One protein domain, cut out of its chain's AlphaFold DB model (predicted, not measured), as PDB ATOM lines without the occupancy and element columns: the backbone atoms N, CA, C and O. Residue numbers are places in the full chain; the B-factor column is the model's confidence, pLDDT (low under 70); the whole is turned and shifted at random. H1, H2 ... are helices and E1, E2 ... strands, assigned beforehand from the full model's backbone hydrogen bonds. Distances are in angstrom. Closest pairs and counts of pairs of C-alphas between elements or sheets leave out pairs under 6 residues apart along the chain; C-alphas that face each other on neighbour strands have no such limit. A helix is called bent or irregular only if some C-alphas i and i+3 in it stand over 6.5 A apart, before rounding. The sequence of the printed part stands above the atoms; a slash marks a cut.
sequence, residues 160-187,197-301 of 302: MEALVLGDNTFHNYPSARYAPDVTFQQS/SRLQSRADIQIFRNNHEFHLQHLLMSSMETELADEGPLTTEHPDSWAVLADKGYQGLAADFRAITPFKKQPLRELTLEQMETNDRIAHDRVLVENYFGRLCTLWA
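AT A GLANCE: This is residues 160 to 187 and 197 to 301 of the 302 residues of the protein "DDE Tnp4 domain-containing protein" of Phytophthora parasitica (strain INRA-310) (UniProt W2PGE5). Two very short parallel strands, E1 and E2, lie in the middle of a body made largely of loops, with helix H3 on one side of them and the first arm of the long bent helix H4 on the other. H2 and H3 form a corner, H1 lies far out from the middle with its first residue, Met 160, nearest to Arg 177 of E1, and residues 294 to 301, of which 294 to 299 belong to H4, stick out. The printed part has 133 residues, with four named helices and two named strands in the order H1 E1 H2 H3 E2 H4, and the sheet order is E1, E2. The class is mostly helix, though under half of the residues are in named elements. The whole is compact, with a radius of gyration of the C-alphas of 15.4 A and spans of 42 by 36 by 27 A.

HOW THE PARTS SIT: H1, residues 160 to 165, comes nearest to E1, residues 176 to 178, at the C-alphas of Met 160 and Arg 177, 6.5 A apart. E1 is the parallel neighbour of E2, residues 243 to 245, with 62 degrees between their directions. N 177 and O 243 are within hydrogen-bond range at 2.8 A, as are N 245 and O 178 at 3.1 A. H2, residues 197 to 210, is close to but not clearly touching H3, residues 212 to 219, and about perpendicular to it at 79 degrees; their closest C-alphas, those of Phe 208 and His 215, are 7.7 A apart. The closest C-alphas of H3 and E2, those of Leu 219 and Ala 243, are 6.8 A apart. Residues 244 to 245 of E2 also pair in parallel with residues 259 to 260. H4, residues 273 to 299, was assigned as one helix by its hydrogen bonds but is bent, with C-alphas 285 and 288 6.9 A apart. Its arms H4a, residues 273 to 285, and H4b, residues 288 to 299, stand at a steep tilt of 62 degrees. The closest C-alphas of E2 and H4a, those of Leu 245 and Ile 282, are 7.4 A apart; H4b and E2 are apart. In H1, H2, H3, H4a and H4b every O i to N i+4 pair is within hydrogen-bond range.

IN THESE COORDINATES: H1 begins at C-alpha 160, (171.979, 133.874, 155.888). H2 measures 19.8 A from first to last C-alpha, H3 10.6 A, H4a 18.6 A and H4b 16.2 A. E2 begins at C-alpha 243, (166.172, 142.666, 155.728), and H4b ends at C-alpha 299, (177.325, 146.857, 128.069).

THE WHOLE: The C-alphas farthest apart, those of Met 224 and Leu 268, are 46.6 A apart. Residues 188 to 196 are not printed, and C-alphas 187 and 197 are 16.0 A apart across the cut. The links H3 to E2 and E2 to H4 are long. The model's pLDDT is under 70 at residues 182 to 187, 197 to 203 and 292 to 301.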
ATOM      1  N   MET A 160     171.398 132.861 154.992       90.25
ATOM      2  CA  MET A 160     171.979 133.874 155.888       90.25
ATOM      3  C   MET A 160     172.976 133.258 156.851       90.25
ATOM      4  O   MET A 160     174.045 133.823 157.037       90.25
ATOM      5  N   GLU A 161     172.694 132.060 157.360       90.38
ATOM      6  CA  GLU A 161     173.663 131.288 158.140       90.38
ATOM      7  C   GLU A 161     174.994 131.109 157.389       90.38
ATOM      8  O   GLU A 161     176.057 131.429 157.920       90.38
ATOM      9  N   ALA A 162     174.956 130.671 156.125       91.56
ATOM     10  CA  ALA A 162     176.163 130.479 155.323       91.56
ATOM     11  C   ALA A 162     176.905 131.797 155.044       91.56
ATOM     12  O   ALA A 162     178.137 131.814 154.992       91.56
ATOM     13  N   LEU A 163     176.172 132.901 154.861       91.75
ATOM     14  CA  LEU A 163     176.761 134.225 154.669       91.75
ATOM     15  C   LEU A 163     177.425 134.735 155.952       91.75
ATOM     16  O   LEU A 163     178.546 135.229 155.875       91.75
ATOM     17  N   VAL A 164     176.780 134.571 157.109       90.38
ATOM     18  CA  VAL A 164     177.305 134.979 158.421       90.38
ATOM     19  C   VAL A 164     178.542 134.161 158.788       90.38
ATOM     20  O   VAL A 164     179.590 134.731 159.077       90.38
ATOM     21  N   LEU A 165     178.467 132.829 158.711       90.56
ATOM     22  CA  LEU A 165     179.599 131.947 159.030       90.56
ATOM     23  C   LEU A 165     180.777 132.118 158.064       90.56
ATOM     24  O   LEU A 165     181.922 131.854 158.426       90.56
ATOM     25  N   GLY A 166     180.492 132.522 156.825       91.44
ATOM     26  CA  GLY A 166     181.491 132.739 155.787       91.44
ATOM     27  C   GLY A 166     182.050 134.160 155.714       91.44
ATOM     28  O   GLY A 166     182.837 134.401 154.804       91.44
ATOM     29  N   ASP A 167     181.629 135.078 156.592       91.00
ATOM     30  CA  ASP A 167     181.978 136.511 156.538       91.00
ATOM     31  C   ASP A 167     181.687 137.150 155.159       91.00
ATOM     32  O   ASP A 167     182.472 137.911 154.599       91.00
ATOM     33  N   ASN A 168     180.548 136.775 154.562       91.38
ATOM     34  CA  ASN A 168     180.087 137.233 153.244       91.38
ATOM     35  C   ASN A 168     178.810 138.088 153.327       91.38
ATOM     36  O   ASN A 168     178.107 138.257 152.327       91.38
ATOM     37  N   THR A 169     178.466 138.594 154.511       92.75
ATOM     38  CA  THR A 169     177.344 139.523 154.681       92.75
ATOM     39  C   THR A 169     177.691 140.912 154.146       92.75
ATOM     40  O   THR A 169     178.856 141.248 153.928       92.75
ATOM     41  N   PHE A 170     176.681 141.764 153.955       92.00
ATOM     42  CA  PHE A 170     176.945 143.183 153.719       92.00
ATOM     43  C   PHE A 170     177.693 143.794 154.913       92.00
ATOM     44  O   PHE A 170     177.457 143.410 156.060       92.00
ATOM     45  N   HIS A 171     178.591 144.740 154.640       92.62
ATOM     46  CA  HIS A 171     179.515 145.263 155.644       92.62
ATOM     47  C   HIS A 171     178.813 146.114 156.709       92.62
ATOM     48  O   HIS A 171     179.075 145.960 157.898       92.62
ATOM     49  N   ASN A 172     177.920 147.011 156.289       93.81
ATOM     50  CA  ASN A 172     177.198 147.915 157.182       93.81
ATOM     51  C   ASN A 172     175.828 147.360 157.599       93.81
ATOM     52  O   ASN A 172     175.306 147.751 158.642       93.81
ATOM     53  N   TYR A 173     175.239 146.473 156.791       93.12
ATOM     54  CA  TYR A 173     173.915 145.887 157.031       93.12
ATOM     55  C   TYR A 173     173.938 144.355 156.984       93.12
ATOM     56  O   TYR A 173     173.338 143.763 156.082       93.12
ATOM     57  N   PRO A 174     174.581 143.684 157.954       93.00
ATOM     58  CA  PRO A 174     174.754 142.234 157.927       93.00
ATOM     59  C   PRO A 174     173.439 141.448 157.972       93.00
ATOM     60  O   PRO A 174     173.408 140.310 157.524       93.00
ATOM     61  N   SER A 175     172.342 142.056 158.439       92.38
ATOM     62  CA  SER A 175     171.000 141.458 158.433       92.38
ATOM     63  C   SER A 175     170.295 141.502 157.072       92.38
ATOM     64  O   SER A 175     169.207 140.941 156.914       92.38
ATOM     65  N   ALA A 176     170.869 142.179 156.072       93.44
ATOM     66  CA  ALA A 176     170.289 142.237 154.741       93.44
ATOM     67  C   ALA A 176     170.585 140.959 153.945       93.44
ATOM     68  O   ALA A 176     171.733 140.615 153.677       93.44
ATOM     69  N   ARG A 177     169.522 140.286 153.496       91.69
ATOM     70  CA  ARG A 177     169.588 139.041 152.724       91.69
ATOM     71  C   ARG A 177     170.087 139.246 151.303       91.69
ATOM     72  O   ARG A 177     170.871 138.453 150.787       91.69
ATOM     73  N   TYR A 178     169.552 140.271 150.652       90.19
ATOM     74  CA  TYR A 178     169.902 140.674 149.299       90.19
ATOM     75  C   TYR A 178     169.551 142.147 149.089       90.19
ATOM     76  O   TYR A 178     168.740 142.740 149.807       90.19
ATOM     77  N   ALA A 179     170.142 142.724 148.048       90.31
ATOM     78  CA  ALA A 179     169.835 144.063 147.583       90.31
ATOM     79  C   ALA A 179     169.155 143.975 146.207       90.31
ATOM     80  O   ALA A 179     169.787 143.520 145.252       90.31
ATOM     81  N   PRO A 180     167.871 144.365 146.070       83.62
ATOM     82  CA  PRO A 180     167.217 144.389 144.778       83.62
ATOM     83  C   PRO A 180     167.795 145.531 143.951       83.62
ATOM     84  O   PRO A 180     167.972 146.654 144.438       83.62
ATOM     85  N   ASP A 181     168.037 145.246 142.685       72.75
ATOM     86  CA  ASP A 181     168.089 146.254 141.645       72.75
ATOM     87  C   ASP A 181     167.179 145.755 140.533       72.75
ATOM     88  O   ASP A 181     167.397 144.702 139.929       72.75
ATOM     89  N   VAL A 182     166.050 146.434 140.388       58.16
ATOM     90  CA  VAL A 182     165.005 146.031 139.463       58.16
ATOM     91  C   VAL A 182     164.721 147.223 138.583       58.16
ATOM     92  O   VAL A 182     164.065 148.166 138.999       58.16
ATOM     93  N   THR A 183     165.185 147.149 137.340       51.56
ATOM     94  CA  THR A 183     164.806 148.077 136.276       51.56
ATOM     95  C   THR A 183     163.935 147.349 135.254       51.56
ATOM     96  O   THR A 183     164.291 147.191 134.086       51.56
ATOM     97  N   PHE A 184     162.739 146.891 135.644       44.72
ATOM     98  CA  PHE A 184     161.769 146.453 134.632       44.72
ATOM     99  C   PHE A 184     161.076 147.676 134.042       44.72
ATOM    100  O   PHE A 184     159.976 148.062 134.437       44.72
ATOM    101  N   GLN A 185     161.679 148.261 133.009       40.41
ATOM    102  CA  GLN A 185     160.912 149.135 132.133       40.41
ATOM    103  C   GLN A 185     159.862 148.300 131.397       40.41
ATOM    104  O   GLN A 185     160.199 147.549 130.473       40.41
ATOM    105  N   GLN A 186     158.585 148.473 131.756       39.00
ATOM    106  CA  GLN A 186     157.484 148.024 130.908       39.00
ATOM    107  C   GLN A 186     157.725 148.553 129.492       39.00
ATOM    108  O   GLN A 186     157.861 149.757 129.274       39.00
ATOM    109  N   SER A 187     157.799 147.649 128.516       39.22
ATOM    110  CA  SER A 187     158.038 148.008 127.116       39.22
ATOM    111  C   SER A 187     156.903 148.828 126.499       39.22
ATOM    112  O   SER A 187     157.111 149.405 125.442       39.22
ATOM    113  N   SER A 197     162.020 159.740 136.389       46.28
ATOM    114  CA  SER A 197     162.481 159.202 137.680       46.28
ATOM    115  C   SER A 197     161.359 158.914 138.686       46.28
ATOM    116  O   SER A 197     161.404 157.904 139.380       46.28
ATOM    117  N   ARG A 198     160.321 159.765 138.762       45.47
ATOM    118  CA  ARG A 198     159.173 159.538 139.668       45.47
ATOM    119  C   ARG A 198     158.262 158.416 139.179       45.47
ATOM    120  O   ARG A 198     157.642 157.736 139.992       45.47
ATOM    121  N   LEU A 199     158.146 158.250 137.862       48.28
ATOM    122  CA  LEU A 199     157.376 157.156 137.269       48.28
ATOM    123  C   LEU A 199     158.122 155.821 137.390       48.28
ATOM    124  O   LEU A 199     157.481 154.821 137.693       48.28
ATOM    125  N   GLN A 200     159.452 155.820 137.240       53.72
ATOM    126  CA  GLN A 200     160.302 154.648 137.491       53.72
ATOM    127  C   GLN A 200     160.208 154.193 138.950       53.72
ATOM    128  O   GLN A 200     159.784 153.069 139.188       53.72
ATOM    129  N   SER A 201     160.401 155.091 139.928       55.72
ATOM    130  CA  SER A 201     160.311 154.707 141.347       55.72
ATOM    131  C   SER A 201     158.952 154.106 141.727       55.72
ATOM    132  O   SER A 201     158.875 153.190 142.538       55.72
ATOM    133  N   ARG A 202     157.852 154.611 141.143       61.06
ATOM    134  CA  ARG A 202     156.506 154.046 141.357       61.06
ATOM    135  C   ARG A 202     156.328 152.685 140.683       61.06
ATOM    136  O   ARG A 202     155.548 151.885 141.188       61.06
ATOM    137  N   ALA A 203     157.009 152.428 139.567       68.94
ATOM    138  CA  ALA A 203     156.974 151.136 138.894       68.94
ATOM    139  C   ALA A 203     157.774 150.084 139.672       68.94
ATOM    140  O   ALA A 203     157.243 149.006 139.924       68.94
ATOM    141  N   ASP A 204     158.988 150.411 140.115       73.00
ATOM    142  CA  ASP A 204     159.916 149.450 140.727       73.00
ATOM    143  C   ASP A 204     159.378 148.921 142.066       73.00
ATOM    144  O   ASP A 204     159.247 147.709 142.260       73.00
ATOM    145  N   ILE A 205     158.920 149.824 142.942       82.62
ATOM    146  CA  ILE A 205     158.283 149.441 144.209       82.62
ATOM    147  C   ILE A 205     157.002 148.624 143.988       82.62
ATOM    148  O   ILE A 205     156.721 147.686 144.733       82.62
ATOM    149  N   GLN A 206     156.218 148.944 142.952       82.56
ATOM    150  CA  GLN A 206     154.993 148.208 142.651       82.56
ATOM    151  C   GLN A 206     155.299 146.819 142.096       82.56
ATOM    152  O   GLN A 206     154.572 145.879 142.392       82.56
ATOM    153  N   ILE A 207     156.363 146.660 141.308       77.06
ATOM    154  CA  ILE A 207     156.798 145.347 140.831       77.06
ATOM    155  C   ILE A 207     157.248 144.479 142.001       77.06
ATOM    156  O   ILE A 207     156.855 143.316 142.063       77.06
ATOM    157  N   PHE A 208     158.010 145.042 142.940       85.75
ATOM    158  CA  PHE A 208     158.391 144.333 144.159       85.75
ATOM    159  C   PHE A 208     157.143 143.881 144.932       85.75
ATOM    160  O   PHE A 208     156.984 142.701 145.231       85.75
ATOM    161  N   ARG A 209     156.172 144.780 145.135       87.31
ATOM    162  CA  ARG A 209     154.877 144.444 145.756       87.31
ATOM    163  C   ARG A 209     154.063 143.414 144.976       87.31
ATOM    164  O   ARG A 209     153.408 142.572 145.571       87.31
ATOM    165  N   ASN A 210     154.092 143.435 143.650       83.44
ATOM    166  CA  ASN A 210     153.379 142.440 142.847       83.44
ATOM    167  C   ASN A 210     153.979 141.032 143.001       83.44
ATOM    168  O   ASN A 210     153.292 140.054 142.725       83.44
ATOM    169  N   ASN A 211     155.239 140.931 143.437       81.50
ATOM    170  CA  ASN A 211     155.929 139.679 143.747       81.50
ATOM    171  C   ASN A 211     156.021 139.445 145.267       81.50
ATOM    172  O   ASN A 211     156.977 138.840 145.746       81.50
ATOM    173  N   HIS A 212     155.045 139.940 146.033       85.12
ATOM    174  CA  HIS A 212     155.093 139.965 147.495       85.12
ATOM    175  C   HIS A 212     155.362 138.601 148.139       85.12
ATOM    176  O   HIS A 212     156.296 138.483 148.925       85.12
ATOM    177  N   GLU A 213     154.613 137.567 147.752       86.12
ATOM    178  CA  GLU A 213     154.774 136.209 148.291       86.12
ATOM    179  C   GLU A 213     156.184 135.651 148.046       86.12
ATOM    180  O   GLU A 213     156.798 135.089 148.949       86.12
ATOM    181  N   PHE A 214     156.739 135.888 146.852       85.06
ATOM    182  CA  PHE A 214     158.104 135.484 146.518       85.06
ATOM    183  C   PHE A 214     159.125 136.141 147.456       85.06
ATOM    184  O   PHE A 214     160.001 135.455 147.981       85.06
ATOM    185  N   HIS A 215     159.009 137.451 147.686       88.44
ATOM    186  CA  HIS A 215     159.940 138.173 148.548       88.44
ATOM    187  C   HIS A 215     159.794 137.783 150.019       88.44
ATOM    188  O   HIS A 215     160.811 137.586 150.675       88.44
ATOM    189  N   LEU A 216     158.570 137.597 150.524       89.44
ATOM    190  CA  LEU A 216     158.363 137.113 151.891       89.44
ATOM    191  C   LEU A 216     159.008 135.744 152.103       89.44
ATOM    192  O   LEU A 216     159.750 135.565 153.063       89.44
ATOM    193  N   GLN A 217     158.806 134.805 151.177       88.12
ATOM    194  CA  GLN A 217     159.395 133.471 151.282       88.12
ATOM    195  C   GLN A 217     160.933 133.503 151.331       88.12
ATOM    196  O   GLN A 217     161.536 132.693 152.023       88.12
ATOM    197  N   HIS A 218     161.573 134.421 150.599       86.19
ATOM    198  CA  HIS A 218     163.039 134.518 150.545       86.19
ATOM    199  C   HIS A 218     163.649 135.332 151.692       86.19
ATOM    200  O   HIS A 218     164.859 135.253 151.905       86.19
ATOM    201  N   LEU A 219     162.841 136.137 152.385       92.06
ATOM    202  CA  LEU A 219     163.264 136.913 153.550       92.06
ATOM    203  C   LEU A 219     162.960 136.192 154.866       92.06
ATOM    204  O   LEU A 219     163.608 136.501 155.859       92.06
ATOM    205  N   LEU A 220     162.019 135.245 154.883       91.38
ATOM    206  CA  LEU A 220     161.648 134.493 156.079       91.38
ATOM    207  C   LEU A 220     162.864 133.762 156.667       91.38
ATOM    208  O   LEU A 220     163.539 133.005 155.966       91.38
ATOM    209  N   MET A 221     163.124 133.986 157.952       90.38
ATOM    210  CA  MET A 221     164.180 133.291 158.682       90.38
ATOM    211  C   MET A 221     163.811 131.820 158.875       90.38
ATOM    212  O   MET A 221     162.666 131.477 159.178       90.38
ATOM    213  N   SER A 222     164.795 130.934 158.742       85.69
ATOM    214  CA  SER A 222     164.643 129.560 159.223       85.69
ATOM    215  C   SER A 222     164.734 129.489 160.754       85.69
ATOM    216  O   SER A 222     165.259 130.395 161.397       85.69
ATOM    217  N   SER A 223     164.296 128.376 161.351       82.06
ATOM    218  CA  SER A 223     164.400 128.168 162.804       82.06
ATOM    219  C   SER A 223     165.840 128.183 163.326       82.06
ATOM    220  O   SER A 223     166.062 128.536 164.475       82.06
ATOM    221  N   MET A 224     166.812 127.791 162.494       78.75
ATOM    222  CA  MET A 224     168.240 127.857 162.834       78.75
ATOM    223  C   MET A 224     168.774 129.292 162.753       78.75
ATOM    224  O   MET A 224     169.690 129.665 163.473       78.75
ATOM    225  N   GLU A 225     168.184 130.111 161.883       83.81
ATOM    226  CA  GLU A 225     168.591 131.496 161.662       83.81
ATOM    227  C   GLU A 225     168.049 132.452 162.733       83.81
ATOM    228  O   GLU A 225     168.652 133.496 162.949       83.81
ATOM    229  N   THR A 226     166.982 132.088 163.453       79.00
ATOM    230  CA  THR A 226     166.447 132.882 164.579       79.00
ATOM    231  C   THR A 226     167.438 133.012 165.743       79.00
ATOM    232  O   THR A 226     167.324 133.925 166.555       79.00
ATOM    233  N   GLU A 227     168.418 132.108 165.840       81.12
ATOM    234  CA  GLU A 227     169.475 132.155 166.860       81.12
ATOM    235  C   GLU A 227     170.645 133.076 166.470       81.12
ATOM    236  O   GLU A 227     171.505 133.371 167.303       81.12
ATOM    237  N   LEU A 228     170.696 133.539 165.216       83.62
ATOM    238  CA  LEU A 228     171.735 134.457 164.758       83.62
ATOM    239  C   LEU A 228     171.494 135.853 165.343       83.62
ATOM    240  O   LEU A 228     170.375 136.360 165.351       83.62
ATOM    241  N   ALA A 229     172.569 136.489 165.812       80.81
ATOM    242  CA  ALA A 229     172.499 137.851 166.326       80.81
ATOM    243  C   ALA A 229     172.091 138.819 165.206       80.81
ATOM    244  O   ALA A 229     172.802 138.971 164.210       80.81
ATOM    245  N   ASP A 230     170.956 139.487 165.392       85.69
ATOM    246  CA  ASP A 230     170.404 140.444 164.442       85.69
ATOM    247  C   ASP A 230     170.078 141.773 165.131       85.69
ATOM    248  O   ASP A 230     169.007 141.974 165.699       85.69
ATOM    249  N   GLU A 231     171.025 142.700 165.029       84.75
ATOM    250  CA  GLU A 231     170.914 144.076 165.531       84.75
ATOM    251  C   GLU A 231     170.467 145.055 164.427       84.75
ATOM    252  O   GLU A 231     170.643 146.272 164.523       84.75
ATOM    253  N   GLY A 232     169.941 144.534 163.312       86.25
ATOM    254  CA  GLY A 232     169.503 145.350 162.189       86.25
ATOM    255  C   GLY A 232     168.214 146.126 162.488       86.25
ATOM    256  O   GLY A 232     167.417 145.727 163.333       86.25
ATOM    257  N   PRO A 233     167.922 147.208 161.751       90.31
ATOM    258  CA  PRO A 233     166.688 147.967 161.944       90.31
ATOM    259  C   PRO A 233     165.436 147.124 161.644       90.31
ATOM    260  O   PRO A 233     165.483 146.170 160.864       90.31
ATOM    261  N   LEU A 234     164.297 147.541 162.206       90.69
ATOM    262  CA  LEU A 234     162.960 146.983 161.954       90.69
ATOM    263  C   LEU A 234     162.751 145.513 162.383       90.69
ATOM    264  O   LEU A 234     161.868 144.841 161.853       90.69
ATOM    265  N   THR A 235     163.544 145.001 163.330       90.38
ATOM    266  CA  THR A 235     163.342 143.660 163.920       90.38
ATOM    267  C   THR A 235     162.022 143.548 164.672       90.38
ATOM    268  O   THR A 235     161.381 142.508 164.633       90.38
ATOM    269  N   THR A 236     161.571 144.613 165.334       89.44
ATOM    270  CA  THR A 236     160.312 144.598 166.091       89.44
ATOM    271  C   THR A 236     159.078 144.503 165.198       89.44
ATOM    272  O   THR A 236     158.110 143.837 165.552       89.44
ATOM    273  N   GLU A 237     159.101 145.167 164.045       92.75
ATOM    274  CA  GLU A 237     158.004 145.182 163.080       92.75
ATOM    275  C   GLU A 237     157.994 143.930 162.197       92.75
ATOM    276  O   GLU A 237     156.929 143.509 161.751       92.75
ATOM    277  N   HIS A 238     159.169 143.341 161.953       91.75
ATOM    278  CA  HIS A 238     159.359 142.179 161.082       91.75
ATOM    279  C   HIS A 238     160.282 141.136 161.747       91.75
ATOM    280  O   HIS A 238     161.397 140.922 161.265       91.75
ATOM    281  N   PRO A 239     159.848 140.494 162.848       90.00
ATOM    282  CA  PRO A 239     160.714 139.650 163.684       90.00
ATOM    283  C   PRO A 239     161.180 138.371 162.990       90.00
ATOM    284  O   PRO A 239     162.297 137.920 163.217       90.00
ATOM    285  N   ASP A 240     160.358 137.825 162.097       91.31
ATOM    286  CA  ASP A 240     160.637 136.551 161.434       91.31
ATOM    287  C   ASP A 240     161.328 136.740 160.074       91.31
ATOM    288  O   ASP A 240     161.370 135.821 159.260       91.31
ATOM    289  N   SER A 241     161.805 137.948 159.754       93.56
ATOM    290  CA  SER A 241     162.316 138.273 158.420       93.56
ATOM    291  C   SER A 241     163.688 138.930 158.450       93.56
ATOM    292  O   SER A 241     163.925 139.909 159.156       93.56
ATOM    293  N   TRP A 242     164.571 138.456 157.577       95.06
ATOM    294  CA  TRP A 242     165.771 139.172 157.170       95.06
ATOM    295  C   TRP A 242     165.431 140.453 156.409       95.06
ATOM    296  O   TRP A 242     164.335 140.617 155.862       95.06
ATOM    297  N   ALA A 243     166.383 141.381 156.367       95.44
ATOM    298  CA  ALA A 243     166.172 142.666 155.728       95.44
ATOM    299  C   ALA A 243     166.397 142.614 154.207       95.44
ATOM    300  O   ALA A 243     167.183 141.821 153.685       95.44
ATOM    301  N   VAL A 244     165.743 143.521 153.486       94.31
ATOM    302  CA  VAL A 244     166.041 143.826 152.084       94.31
ATOM    303  C   VAL A 244     166.686 145.207 151.992       94.31
ATOM    304  O   VAL A 244     166.112 146.201 152.439       94.31
ATOM    305  N   LEU A 245     167.887 145.289 151.412       94.12
ATOM    306  CA  LEU A 245     168.627 146.548 151.290       94.12
ATOM    307  C   LEU A 245     168.317 147.201 149.946       94.12
ATOM    308  O   LEU A 245     168.895 146.818 148.934       94.12
ATOM    309  N   ALA A 246     167.405 148.167 149.904       91.06
ATOM    310  CA  ALA A 246     166.837 148.699 148.665       91.06
ATOM    311  C   ALA A 246     167.273 150.148 148.378       91.06
ATOM    312  O   ALA A 246     167.710 150.872 149.270       91.06
ATOM    313  N   ASP A 247     167.171 150.585 147.119       87.44
ATOM    314  CA  ASP A 247     167.501 151.965 146.755       87.44
ATOM    315  C   ASP A 247     166.418 152.974 147.190       87.44
ATOM    316  O   ASP A 247     165.372 152.656 147.762       87.44
ATOM    317  N   LYS A 248     166.673 154.248 146.886       84.38
ATOM    318  CA  LYS A 248     165.791 155.375 147.209       84.38
ATOM    319  C   LYS A 248     164.426 155.332 146.497       84.38
ATOM    320  O   LYS A 248     163.483 155.986 146.947       84.38
ATOM    321  N   GLY A 249     164.313 154.623 145.381       81.75
ATOM    322  CA  GLY A 249     163.077 154.366 144.646       81.75
ATOM    323  C   GLY A 249     162.100 153.456 145.394       81.75
ATOM    324  O   GLY A 249     160.895 153.582 145.185       81.75
ATOM    325  N   TYR A 250     162.586 152.646 146.337       86.81
ATOM    326  CA  TYR A 250     161.774 151.748 147.172       86.81
ATOM    327  C   TYR A 250     161.304 152.377 148.486       86.81
ATOM    328  O   TYR A 250     160.808 151.682 149.371       86.81
ATOM    329  N   GLN A 251     161.427 153.694 148.658       86.81
ATOM    330  CA  GLN A 251     160.910 154.332 149.866       86.81
ATOM    331  C   GLN A 251     159.417 154.060 150.072       86.81
ATOM    332  O   GLN A 251     158.594 154.272 149.181       86.81
ATOM    333  N   GLY A 252     159.079 153.625 151.286       88.94
ATOM    334  CA  GLY A 252     157.746 153.146 151.647       88.94
ATOM    335  C   GLY A 252     157.581 151.628 151.538       88.94
ATOM    336  O   GLY A 252     156.515 151.135 151.886       88.94
ATOM    337  N   LEU A 253     158.602 150.885 151.094       91.06
ATOM    338  CA  LEU A 253     158.598 149.418 151.097       91.06
ATOM    339  C   LEU A 253     158.621 148.837 152.522       91.06
ATOM    340  O   LEU A 253     158.115 147.742 152.738       91.06
ATOM    341  N   ALA A 254     159.120 149.609 153.497       91.94
ATOM    342  CA  ALA A 254     159.146 149.248 154.917       91.94
ATOM    343  C   ALA A 254     157.753 148.954 155.518       91.94
ATOM    344  O   ALA A 254     157.652 148.322 156.565       91.94
ATOM    345  N   ALA A 255     156.682 149.408 154.853       92.06
ATOM    346  CA  ALA A 255     155.305 149.114 155.245       92.06
ATOM    347  C   ALA A 255     154.921 147.637 155.042       92.06
ATOM    348  O   ALA A 255     154.040 147.146 155.736       92.06
ATOM    349  N   ASP A 256     155.568 146.955 154.092       91.94
ATOM    350  CA  ASP A 256     155.212 145.595 153.674       91.94
ATOM    351  C   ASP A 256     156.343 144.583 153.932       91.94
ATOM    352  O   ASP A 256     156.098 143.380 153.959       91.94
ATOM    353  N   PHE A 257     157.585 145.057 154.086       94.88
ATOM    354  CA  PHE A 257     158.785 144.234 154.259       94.88
ATOM    355  C   PHE A 257     159.759 144.901 155.224       94.88
ATOM    356  O   PHE A 257     159.746 146.122 155.376       94.88
ATOM    357  N   ARG A 258     160.706 144.132 155.766       95.75
ATOM    358  CA  ARG A 258     161.857 144.667 156.500       95.75
ATOM    359  C   ARG A 258     162.851 145.368 155.562       95.75
ATOM    360  O   ARG A 258     163.909 144.844 155.230       95.75
ATOM    361  N   ALA A 259     162.481 146.539 155.055       95.00
ATOM    362  CA  ALA A 259     163.235 147.243 154.022       95.00
ATOM    363  C   ALA A 259     164.127 148.348 154.598       95.00
ATOM    364  O   ALA A 259     163.650 149.280 155.245       95.00
ATOM    365  N   ILE A 260     165.419 148.287 154.274       95.00
ATOM    366  CA  ILE A 260     166.413 149.313 154.596       95.00
ATOM    367  C   ILE A 260     166.596 150.175 153.350       95.00
ATOM    368  O   ILE A 260     167.084 149.695 152.328       95.00
ATOM    369  N   THR A 261     166.174 151.439 153.414       93.38
ATOM    370  CA  THR A 261     166.226 152.373 152.277       93.38
ATOM    371  C   THR A 261     166.894 153.689 152.660       93.38
ATOM    372  O   THR A 261     166.665 154.161 153.775       93.38
ATOM    373  N   PRO A 262     167.622 154.350 151.739       93.06
ATOM    374  CA  PRO A 262     168.184 155.672 151.979       93.06
ATOM    375  C   PRO A 262     167.111 156.698 152.351       93.06
ATOM    376  O   PRO A 262     166.009 156.703 151.795       93.06
ATOM    377  N   PHE A 263     167.458 157.647 153.215       90.56
ATOM    378  CA  PHE A 263     166.679 158.847 153.468       90.56
ATOM    379  C   PHE A 263     166.574 159.721 152.215       90.56
ATOM    380  O   PHE A 263     167.525 159.925 151.449       90.56
ATOM    381  N   LYS A 264     165.394 160.312 152.017       85.81
ATOM    382  CA  LYS A 264     165.117 161.204 150.888       85.81
ATOM    383  C   LYS A 264     164.989 162.619 151.381       85.81
ATOM    384  O   LYS A 264     164.127 162.929 152.195       85.81
ATOM    385  N   LYS A 265     165.820 163.471 150.788       84.56
ATOM    386  CA  LYS A 265     165.725 164.918 150.906       84.56
ATOM    387  C   LYS A 265     164.300 165.371 150.574       84.56
ATOM    388  O   LYS A 265     163.829 165.165 149.451       84.56
ATOM    389  N   GLN A 266     163.624 165.950 151.560       82.25
ATOM    390  CA  GLN A 266     162.329 166.594 151.368       82.25
ATOM    391  C   GLN A 266     162.542 167.979 150.739       82.25
ATOM    392  O   GLN A 266     163.602 168.580 150.943       82.25
ATOM    393  N   PRO A 267     161.573 168.512 149.974       84.56
ATOM    394  CA  PRO A 267     161.671 169.872 149.459       84.56
ATOM    395  C   PRO A 267     161.982 170.853 150.594       84.56
ATOM    396  O   PRO A 267     161.320 170.823 151.630       84.56
ATOM    397  N   LEU A 268     162.990 171.705 150.391       83.50
ATOM    398  CA  LEU A 268     163.408 172.749 151.338       83.50
ATOM    399  C   LEU A 268     163.945 172.245 152.694       83.50
ATOM    400  O   LEU A 268     164.068 173.037 153.624       83.50
ATOM    401  N   ARG A 269     164.282 170.957 152.828       87.12
ATOM    402  CA  ARG A 269     164.955 170.418 154.021       87.12
ATOM    403  C   ARG A 269     166.266 169.758 153.627       87.12
ATOM    404  O   ARG A 269     166.304 169.025 152.641       87.12
ATOM    405  N   GLU A 270     167.318 170.004 154.396       89.94
ATOM    406  CA  GLU A 270     168.556 169.231 154.289       89.94
ATOM    407  C   GLU A 270     168.431 167.919 155.063       89.94
ATOM    408  O   GLU A 270     167.630 167.805 155.995       89.94
ATOM    409  N   LEU A 271     169.202 166.921 154.638       91.12
ATOM    410  CA  LEU A 271     169.408 165.728 155.451       91.12
ATOM    411  C   LEU A 271     170.296 166.099 156.641       91.12
ATOM    412  O   LEU A 271     171.185 166.942 156.515       91.12
ATOM    413  N   THR A 272     170.059 165.479 157.791       94.31
ATOM    414  CA  THR A 272     171.001 165.581 158.912       94.31
ATOM    415  C   THR A 272     172.302 164.850 158.568       94.31
ATOM    416  O   THR A 272     172.316 163.988 157.688       94.31
ATOM    417  N   LEU A 273     173.391 165.161 159.280       93.38
ATOM    418  CA  LEU A 273     174.670 164.458 159.102       93.38
ATOM    419  C   LEU A 273     174.507 162.937 159.271       93.38
ATOM    420  O   LEU A 273     174.936 162.174 158.417       93.38
ATOM    421  N   GLU A 274     173.761 162.503 160.286       94.19
ATOM    422  CA  GLU A 274     173.464 161.086 160.539       94.19
ATOM    423  C   GLU A 274     172.669 160.414 159.400       94.19
ATOM    424  O   GLU A 274     172.916 159.261 159.034       94.19
ATOM    425  N   GLN A 275     171.720 161.136 158.792       93.19
ATOM    426  CA  GLN A 275     170.979 160.641 157.628       93.19
ATOM    427  C   GLN A 275     171.875 160.519 156.394       93.19
ATOM    428  O   GLN A 275     171.692 159.597 155.599       93.19
ATOM    429  N   MET A 276     172.825 161.441 156.221       92.50
ATOM    430  CA  MET A 276     173.817 161.365 155.150       92.50
ATOM    431  C   MET A 276     174.746 160.169 155.353       92.50
ATOM    432  O   MET A 276     174.858 159.354 154.448       92.50
ATOM    433  N   GLU A 277     175.291 159.982 156.554       94.69
ATOM    434  CA  GLU A 277     176.130 158.822 156.877       94.69
ATOM    435  C   GLU A 277     175.390 157.494 156.673       94.69
ATOM    436  O   GLU A 277     175.948 156.530 156.151       94.69
ATOM    437  N   THR A 278     174.108 157.435 157.041       93.88
ATOM    438  CA  THR A 278     173.270 156.256 156.782       93.88
ATOM    439  C   THR A 278     173.108 156.007 155.284       93.88
ATOM    440  O   THR A 278     173.233 154.873 154.829       93.88
ATOM    441  N   ASN A 279     172.864 157.057 154.497       93.81
ATOM    442  CA  ASN A 279     172.784 156.934 153.045       93.81
ATOM    443  C   ASN A 279     174.104 156.460 152.433       93.81
ATOM    444  O   ASN A 279     174.066 155.631 151.527       93.81
ATOM    445  N   ASP A 280     175.239 156.946 152.938       93.25
ATOM    446  CA  ASP A 280     176.569 156.563 152.465       93.25
ATOM    447  C   ASP A 280     176.864 155.089 152.770       93.25
ATOM    448  O   ASP A 280     177.330 154.365 151.890       93.25
ATOM    449  N   ARG A 281     176.503 154.598 153.965       94.56
ATOM    450  CA  ARG A 281     176.589 153.167 154.317       94.56
ATOM    451  C   ARG A 281     175.718 152.290 153.416       94.56
ATOM    452  O   ARG A 281     176.165 151.243 152.954       94.56
ATOM    453  N   ILE A 282     174.483 152.716 153.133       92.31
ATOM    454  CA  ILE A 282     173.583 151.970 152.237       92.31
ATOM    455  C   ILE A 282     174.145 151.953 150.813       92.31
ATOM    456  O   ILE A 282     174.154 150.904 150.171       92.31
ATOM    457  N   ALA A 283     174.621 153.097 150.317       89.19
ATOM    458  CA  ALA A 283     175.223 153.199 148.993       89.19
ATOM    459  C   ALA A 283     176.482 152.330 148.879       89.19
ATOM    460  O   ALA A 283     176.650 151.641 147.879       89.19
ATOM    461  N   HIS A 284     177.321 152.303 149.917       92.50
ATOM    462  CA  HIS A 284     178.503 151.449 149.981       92.50
ATOM    463  C   HIS A 284     178.145 149.970 149.807       92.50
ATOM    464  O   HIS A 284     178.675 149.304 148.921       92.50
ATOM    465  N   ASP A 285     177.205 149.455 150.595       91.88
ATOM    466  CA  ASP A 285     176.833 148.038 150.538       91.88
ATOM    467  C   ASP A 285     176.096 147.677 149.239       91.88
ATOM    468  O   ASP A 285     176.238 146.570 148.711       91.88
ATOM    469  N   ARG A 286     175.360 148.633 148.660       89.75
ATOM    470  CA  ARG A 286     174.697 148.469 147.361       89.75
ATOM    471  C   ARG A 286     175.623 148.659 146.161       89.75
ATOM    472  O   ARG A 286     175.257 148.228 145.067       89.75
ATOM    473  N   VAL A 287     176.818 149.234 146.332       84.12
ATOM    474  CA  VAL A 287     177.711 149.592 145.218       84.12
ATOM    475  C   VAL A 287     178.078 148.385 144.361       84.12
ATOM    476  O   VAL A 287     178.296 148.521 143.165       84.12
ATOM    477  N   LEU A 288     178.132 147.179 144.938       76.19
ATOM    478  CA  LEU A 288     178.391 145.951 144.184       76.19
ATOM    479  C   LEU A 288     177.261 145.643 143.201       76.19
ATOM    480  O   LEU A 288     177.531 145.306 142.049       76.19
ATOM    481  N   VAL A 289     176.015 145.805 143.643       74.38
ATOM    482  CA  VAL A 289     174.824 145.627 142.811       74.38
ATOM    483  C   VAL A 289     174.788 146.707 141.738       74.38
ATOM    484  O   VAL A 289     174.712 146.382 140.557       74.38
ATOM    485  N   GLU A 290     174.969 147.973 142.113       71.44
ATOM    486  CA  GLU A 290     174.981 149.096 141.168       71.44
ATOM    487  C   GLU A 290     176.141 149.012 140.172       71.44
ATOM    488  O   GLU A 290     175.969 149.326 139.003       71.44
ATOM    489  N   ASN A 291     177.316 148.535 140.579       73.00
ATOM    490  CA  ASN A 291     178.443 148.321 139.673       73.00
ATOM    491  C   ASN A 291     178.222 147.120 138.759       73.00
ATOM    492  O   ASN A 291     178.694 147.137 137.623       73.00
ATOM    493  N   TYR A 292     177.574 146.061 139.244       67.88
ATOM    494  CA  TYR A 292     177.242 144.897 138.433       67.88
ATOM    495  C   TYR A 292     176.189 145.266 137.386       67.88
ATOM    496  O   TYR A 292     176.433 145.116 136.191       67.88
ATOM    497  N   PHE A 293     175.068 145.842 137.814       64.38
ATOM    498  CA  PHE A 293     174.004 146.295 136.925       64.38
ATOM    499  C   PHE A 293     174.374 147.532 136.117       64.38
ATOM    500  O   PHE A 293     173.889 147.683 135.008       64.38
ATOM    501  N   GLY A 294     175.255 148.394 136.611       58.09
ATOM    502  CA  GLY A 294     175.828 149.516 135.877       58.09
ATOM    503  C   GLY A 294     176.751 149.029 134.770       58.09
ATOM    504  O   GLY A 294     176.588 149.443 133.627       58.09
ATOM    505  N   ARG A 295     177.646 148.069 135.062       58.44
ATOM    506  CA  ARG A 295     178.456 147.388 134.035       58.44
ATOM    507  C   ARG A 295     177.588 146.689 133.016       58.44
ATOM    508  O   ARG A 295     177.851 146.840 131.831       58.44
ATOM    509  N   LEU A 296     176.554 145.979 133.471       55.81
ATOM    510  CA  LEU A 296     175.518 145.482 132.589       55.81
ATOM    511  C   LEU A 296     175.001 146.670 131.775       55.81
ATOM    512  O   LEU A 296     175.285 146.720 130.591       55.81
ATOM    513  N   CYS A 297     174.290 147.645 132.337       50.81
ATOM    514  CA  CYS A 297     173.669 148.769 131.619       50.81
ATOM    515  C   CYS A 297     174.598 149.450 130.603       50.81
ATOM    516  O   CYS A 297     174.149 149.747 129.502       50.81
ATOM    517  N   THR A 298     175.878 149.650 130.923       48.81
ATOM    518  CA  THR A 298     176.894 150.169 129.995       48.81
ATOM    519  C   THR A 298     177.197 149.196 128.854       48.81
ATOM    520  O   THR A 298     177.284 149.635 127.713       48.81
ATOM    521  N   LEU A 299     177.292 147.888 129.116       43.84
ATOM    522  CA  LEU A 299     177.325 146.857 128.069       43.84
ATOM    523  C   LEU A 299     176.049 146.866 127.199       43.84
ATOM    524  O   LEU A 299     176.122 146.516 126.023       43.84
ATOM    525  N   TRP A 300     174.893 147.277 127.742       43.03
ATOM    526  CA  TRP A 300     173.604 147.344 127.022       43.03
ATOM    527  C   TRP A 300     173.294 148.725 126.406       43.03
ATOM    528  O   TRP A 300     172.250 148.866 125.761       43.03
ATOM    529  N   ALA A 301     174.145 149.742 126.592       37.75
ATOM    530  CA  ALA A 301     173.945 151.082 126.044       37.75
ATOM    531  C   ALA A 301     174.377 151.110 124.566       37.75
ATOM    532  O   ALA A 301     175.564 151.185 124.258       37.75
TER     533      ALA A 301